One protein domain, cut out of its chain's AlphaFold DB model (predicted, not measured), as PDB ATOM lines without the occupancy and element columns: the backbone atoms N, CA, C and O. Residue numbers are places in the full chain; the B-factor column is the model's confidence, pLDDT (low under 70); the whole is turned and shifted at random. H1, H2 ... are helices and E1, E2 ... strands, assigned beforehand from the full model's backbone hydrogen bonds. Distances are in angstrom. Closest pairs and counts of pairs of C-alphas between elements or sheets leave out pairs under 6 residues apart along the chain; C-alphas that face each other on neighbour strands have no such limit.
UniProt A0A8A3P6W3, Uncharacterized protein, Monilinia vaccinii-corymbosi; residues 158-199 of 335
ATOM      1  N   ARG A 158      -9.384  43.813  43.098       93.56
ATOM      2  CA  ARG A 158      -8.970  43.651  41.701       93.56
ATOM      3  C   ARG A 158     -10.147  43.173  40.847       93.56
ATOM      4  O   ARG A 158     -11.065  42.583  41.417       93.56
ATOM      5  N   PRO A 159     -10.123  43.390  39.521       92.69
ATOM      6  CA  PRO A 159     -11.188  42.905  38.656       92.69
ATOM      7  C   PRO A 159     -11.283  41.381  38.718       92.69
ATOM      8  O   PRO A 159     -10.252  40.698  38.848       92.69
ATOM      9  N   VAL A 160     -12.504  40.868  38.607       92.88
ATOM     10  CA  VAL A 160     -12.751  39.429  38.490       92.88
ATOM     11  C   VAL A 160     -12.203  38.907  37.166       92.88
ATOM     12  O   VAL A 160     -12.303  39.540  36.115       92.88
ATOM     13  N   ARG A 161     -11.582  37.733  37.230       89.69
ATOM     14  CA  ARG A 161     -11.005  36.986  36.112       89.69
ATOM     15  C   ARG A 161     -11.845  35.737  35.867       89.69
ATOM     16  O   ARG A 161     -11.340  34.617  35.932       89.69
ATOM     17  N   GLY A 162     -13.131  35.958  35.619       83.38
ATOM     18  CA  GLY A 162     -14.095  34.900  35.341       83.38
ATOM     19  C   GLY A 162     -13.868  34.231  33.983       83.38
ATOM     20  O   GLY A 162     -13.121  34.730  33.134       83.38
ATOM     21  N   GLY A 163     -14.526  33.090  33.777       82.00
ATOM     22  CA  GLY A 163     -14.447  32.302  32.549       82.00
ATOM     23  C   GLY A 163     -14.134  30.814  32.772       82.00
ATOM     24  O   GLY A 163     -13.657  30.429  33.840       82.00
ATOM     25  N   PRO A 164     -14.380  29.960  31.757       80.12
ATOM     26  CA  PRO A 164     -14.316  28.508  31.918       80.12
ATOM     27  C   PRO A 164     -12.924  28.005  32.321       80.12
ATOM     28  O   PRO A 164     -11.934  28.302  31.648       80.12
ATOM     29  N   GLY A 165     -12.850  27.190  33.376       77.12
ATOM     30  CA  GLY A 165     -11.623  26.559  33.866       77.12
ATOM     31  C   GLY A 165     -10.713  27.457  34.713       77.12
ATOM     32  O   GLY A 165      -9.583  27.057  35.008       77.12
ATOM     33  N   GLY A 166     -11.166  28.660  35.081       81.06
ATOM     34  CA  GLY A 166     -10.470  29.558  36.005       81.06
ATOM     35  C   GLY A 166     -10.765  29.251  37.478       81.06
ATOM     36  O   GLY A 166     -11.722  28.559  37.806       81.06
ATOM     37  N   SER A 167      -9.961  29.804  38.391       79.81
ATOM     38  CA  SER A 167     -10.228  29.726  39.840       79.81
ATOM     39  C   SER A 167     -11.444  30.546  40.289       79.81
ATOM     40  O   SER A 167     -11.883  30.393  41.421       79.81
ATOM     41  N   GLU A 168     -11.942  31.423  39.415       84.00
ATOM     42  CA  GLU A 168     -13.050  32.366  39.633       84.00
ATOM     43  C   GLU A 168     -14.214  32.075  38.661       84.00
ATOM     44  O   GLU A 168     -15.038  32.942  38.377       84.00
ATOM     45  N   GLU A 169     -14.258  30.861  38.097       83.00
ATOM     46  CA  GLU A 169     -15.395  30.405  37.291       83.00
ATOM     47  C   GLU A 169     -16.661  30.377  38.163       83.00
ATOM     48  O   GLU A 169     -16.680  29.746  39.221       83.00
ATOM     49  N   GLY A 170     -17.722  31.054  37.720       83.00
ATOM     50  CA  GLY A 170     -18.962  31.221  38.482       83.00
ATOM     51  C   GLY A 170     -19.043  32.512  39.306       83.00
ATOM     52  O   GLY A 170     -20.079  32.757  39.925       83.00
ATOM     53  N   GLU A 171     -17.992  33.338  39.325       84.75
ATOM     54  CA  GLU A 171     -17.978  34.650  39.989       84.75
ATOM     55  C   GLU A 171     -18.178  35.820  39.007       84.75
ATOM     56  O   GLU A 171     -17.980  36.976  39.371       84.75
ATOM     57  N   GLU A 172     -18.596  35.551  37.765       85.38
ATOM     58  CA  GLU A 172     -18.705  36.556  36.694       85.38
ATOM     59  C   GLU A 172     -19.715  37.679  36.986       85.38
ATOM     60  O   GLU A 172     -19.654  38.736  36.362       85.38
ATOM     61  N   ASP A 173     -20.632  37.460  37.931       87.19
ATOM     62  CA  ASP A 173     -21.606  38.460  38.384       87.19
ATOM     63  C   ASP A 173     -20.970  39.558  39.266       87.19
ATOM     64  O   ASP A 173     -21.628  40.548  39.598       87.19
ATOM     65  N   LEU A 174     -19.708  39.392  39.681       91.56
ATOM     66  CA  LEU A 174     -18.959  40.360  40.479       91.56
ATOM     67  C   LEU A 174     -17.971  41.140  39.601       91.56
ATOM     68  O   LEU A 174     -17.168  40.560  38.879       91.56
ATOM     69  N   ASP A 175     -17.951  42.467  39.734       92.50
ATOM     70  CA  ASP A 175     -16.952  43.298  39.045       92.50
ATOM     71  C   ASP A 175     -15.560  43.191  39.699       92.50
ATOM     72  O   ASP A 175     -14.529  43.231  39.023       92.50
ATOM     73  N   TRP A 176     -15.520  43.066  41.032       93.88
ATOM     74  CA  TRP A 176     -14.303  43.153  41.841       93.88
ATOM     75  C   TRP A 176     -14.271  42.108  42.956       93.88
ATOM     76  O   TRP A 176     -15.262  41.903  43.654       93.88
ATOM     77  N   ILE A 177     -13.090  41.542  43.207       93.38
ATOM     78  CA  ILE A 177     -12.820  40.634  44.331       93.38
ATOM     79  C   ILE A 177     -11.592  41.070  45.119       93.38
ATOM     80  O   ILE A 177     -10.765  41.852  44.640       93.38
ATOM     81  N   LEU A 178     -11.492  40.591  46.360       92.31
ATOM     82  CA  LEU A 178     -10.404  40.943  47.265       92.31
ATOM     83  C   LEU A 178      -9.050  40.651  46.605       92.31
ATOM     84  O   LEU A 178      -8.803  39.563  46.086       92.31
ATOM     85  N   ASN A 179      -8.148  41.626  46.644       90.94
ATOM     86  CA  ASN A 179      -6.810  41.496  46.084       90.94
ATOM     87  C   ASN A 179      -5.861  40.773  47.062       90.94
ATOM     88  O   ASN A 179      -4.820  41.303  47.443       90.94
ATOM     89  N   ALA A 180      -6.255  39.581  47.518       89.31
ATOM     90  CA  ALA A 180      -5.481  38.730  48.419       89.31
ATOM     91  C   ALA A 180      -5.892  37.255  48.270       89.31
ATOM     92  O   ALA A 180      -7.051  36.966  47.984       89.31
ATOM     93  N   SER A 181      -4.952  36.325  48.487       88.31
ATOM     94  CA  SER A 181      -5.248  34.885  48.553       88.31
ATOM     95  C   SER A 181      -5.560  34.482  49.992       88.31
ATOM     96  O   SER A 181      -4.719  34.673  50.873       88.31
ATOM     97  N   ILE A 182      -6.753  33.929  50.216       90.31
ATOM     98  CA  ILE A 182      -7.194  33.392  51.510       90.31
ATOM     99  C   ILE A 182      -7.363  31.869  51.369       90.31
ATOM    100  O   ILE A 182      -8.471  31.348  51.303       90.31
ATOM    101  N   ASP A 183      -6.244  31.157  51.258       91.25
ATOM    102  CA  ASP A 183      -6.161  29.709  51.001       91.25
ATOM    103  C   ASP A 183      -5.718  28.892  52.229       91.25
ATOM    104  O   ASP A 183      -5.382  27.714  52.122       91.25
ATOM    105  N   GLY A 184      -5.710  29.503  53.418       90.38
ATOM    106  CA  GLY A 184      -5.308  28.826  54.644       90.38
ATOM    107  C   GLY A 184      -6.153  27.581  54.938       90.38
ATOM    108  O   GLY A 184      -7.375  27.656  55.029       90.38
ATOM    109  N   ASP A 185      -5.494  26.445  55.186       95.00
ATOM    110  CA  ASP A 185      -6.167  25.170  55.513       95.00
ATOM    111  C   ASP A 185      -6.921  25.198  56.855       95.00
ATOM    112  O   ASP A 185      -7.685  24.287  57.176       95.00
ATOM    113  N   THR A 186      -6.643  26.203  57.692       96.88
ATOM    114  CA  THR A 186      -7.257  26.373  59.010       96.88
ATOM    115  C   THR A 186      -7.847  27.774  59.155       96.88
ATOM    116  O   THR A 186      -7.273  28.734  58.628       96.88
ATOM    117  N   PRO A 187      -8.927  27.937  59.944       97.00
ATOM    118  CA  PRO A 187      -9.498  29.255  60.221       97.00
ATOM    119  C   PRO A 187      -8.479  30.253  60.787       97.00
ATOM    120  O   PRO A 187      -8.564  31.445  60.520       97.00
ATOM    121  N   GLN A 188      -7.486  29.778  61.545       96.12
ATOM    122  CA  GLN A 188      -6.429  30.626  62.103       96.12
ATOM    123  C   GLN A 188      -5.515  31.186  61.011       96.12
ATOM    124  O   GLN A 188      -5.255  32.384  61.007       96.12
ATOM    125  N   LYS A 189      -5.081  30.352  60.056       94.81
ATOM    126  CA  LYS A 189      -4.278  30.815  58.915       94.81
ATOM    127  C   LYS A 189      -5.068  31.788  58.039       94.81
ATOM    128  O   LYS A 189      -4.531  32.812  57.639       94.81
ATOM    129  N   GLN A 190      -6.344  31.498  57.782       94.94
ATOM    130  CA  GLN A 190      -7.218  32.400  57.025       94.94
ATOM    131  C   GLN A 190      -7.387  33.742  57.740       94.94
ATOM    132  O   GLN A 190      -7.293  34.794  57.116       94.94
ATOM    133  N   MET A 191      -7.571  33.723  59.061       94.75
ATOM    134  CA  MET A 191      -7.625  34.936  59.872       94.75
ATOM    135  C   MET A 191      -6.318  35.730  59.775       94.75
ATOM    136  O   MET A 191      -6.366  36.937  59.566       94.75
ATOM    137  N   GLU A 192      -5.158  35.079  59.877       92.19
ATOM    138  CA  GLU A 192      -3.856  35.729  59.685       92.19
ATOM    139  C   GLU A 192      -3.728  36.361  58.290       92.19
ATOM    140  O   GLU A 192      -3.269  37.496  58.181       92.19
ATOM    141  N   GLN A 193      -4.189  35.671  57.241       92.69
ATOM    142  CA  GLN A 193      -4.210  36.186  55.869       92.69
ATOM    143  C   GLN A 193      -5.130  37.407  55.728       92.69
ATOM    144  O   GLN A 193      -4.713  38.416  55.170       92.69
ATOM    145  N   ILE A 194      -6.345  37.364  56.289       93.06
ATOM    146  CA  ILE A 194      -7.300  38.487  56.278       93.06
ATOM    147  C   ILE A 194      -6.723  39.696  57.020       93.06
ATOM    148  O   ILE A 194      -6.745  40.816  56.511       93.06
ATOM    149  N   LEU A 195      -6.167  39.471  58.211       92.69
ATOM    150  CA  LEU A 195      -5.540  40.507  59.035       92.69
ATOM    151  C   LEU A 195      -4.251  41.066  58.414       92.69
ATOM    152  O   LEU A 195      -3.800  42.140  58.815       92.69
ATOM    153  N   ALA A 196      -3.672  40.360  57.440       90.56
ATOM    154  CA  ALA A 196      -2.593  40.858  56.604       90.56
ATOM    155  C   ALA A 196      -3.095  41.689  55.410       90.56
ATOM    156  O   ALA A 196      -2.304  42.387  54.801       90.56
ATOM    157  N   VAL A 197      -4.379  41.707  55.054       90.69
ATOM    158  CA  VAL A 197      -4.828  42.543  53.924       90.69
ATOM    159  C   VAL A 197      -4.892  44.018  54.309       90.69
ATOM    160  O   VAL A 197      -4.378  44.882  53.600       90.69
ATOM    161  N   TYR A 198      -5.516  44.313  55.447       91.50
ATOM    162  CA  TYR A 198      -5.689  45.673  55.947       91.50
ATOM    163  C   TYR A 198      -5.793  45.673  57.480       91.50
ATOM    164  O   TYR A 198      -6.250  44.682  58.053       91.50
ATOM    165  N   PRO A 199      -5.401  46.759  58.171       93.56
ATOM    166  CA  PRO A 199      -5.631  46.890  59.606       93.56
ATOM    167  C   PRO A 199      -7.131  46.903  59.970       93.56
ATOM    168  O   PRO A 199      -7.869  47.820  59.614       93.56
TER     169      PRO A 199
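AT A GLANCE: This is residues 158 to 199 of the 335 residues of an uncharacterized protein of Monilinia vaccinii-corymbosi (UniProt A0A8A3P6W3). A piece with little regular structure: residues 158 to 175 make a wide loop at one end, whose start pairs with the short strand E1, and a single helix, H1, stands at the other end, joined to E1 by a winding link. The printed part has 42 residues, with one named strand and then one named helix; the class is mixed, and under half of the residues, 14 of 42, are in these elements. It is loose, with a radius of gyration of the C-alphas of 12.1 A, and flat, spanning 31 by 22 by 11 A.

IN THESE COORDINATES: Residues 158 to 175 hold no named element, and C-alpha 158 is at (-8.970, 43.651, 41.701). E1, residues 176 to 178, begins at C-alpha 176, (-14.303, 43.153, 41.841), and is 7.0 A long from first to last C-alpha. H1, residues 187 to 197, is 15.4 A long by the same measure and ends at C-alpha 197, (-4.828, 42.543, 53.924).

HOW THE PARTS SIT: Residues 158 to 159 pair antiparallel with residues 176 to 177 of E1, which pairs with no named strand. E1 and H1 are apart. In H1 every O i to N i+4 pair is within hydrogen-bond range.

THE WHOLE: The two C-alphas farthest apart, those of Pro 164 and Pro 199, are 34.4 A apart. The printed part has no cut, and the link from E1 to H1, 8 residues, is short. The mean pLDDT of the printed part is 89.8, and no printed residue is under 70.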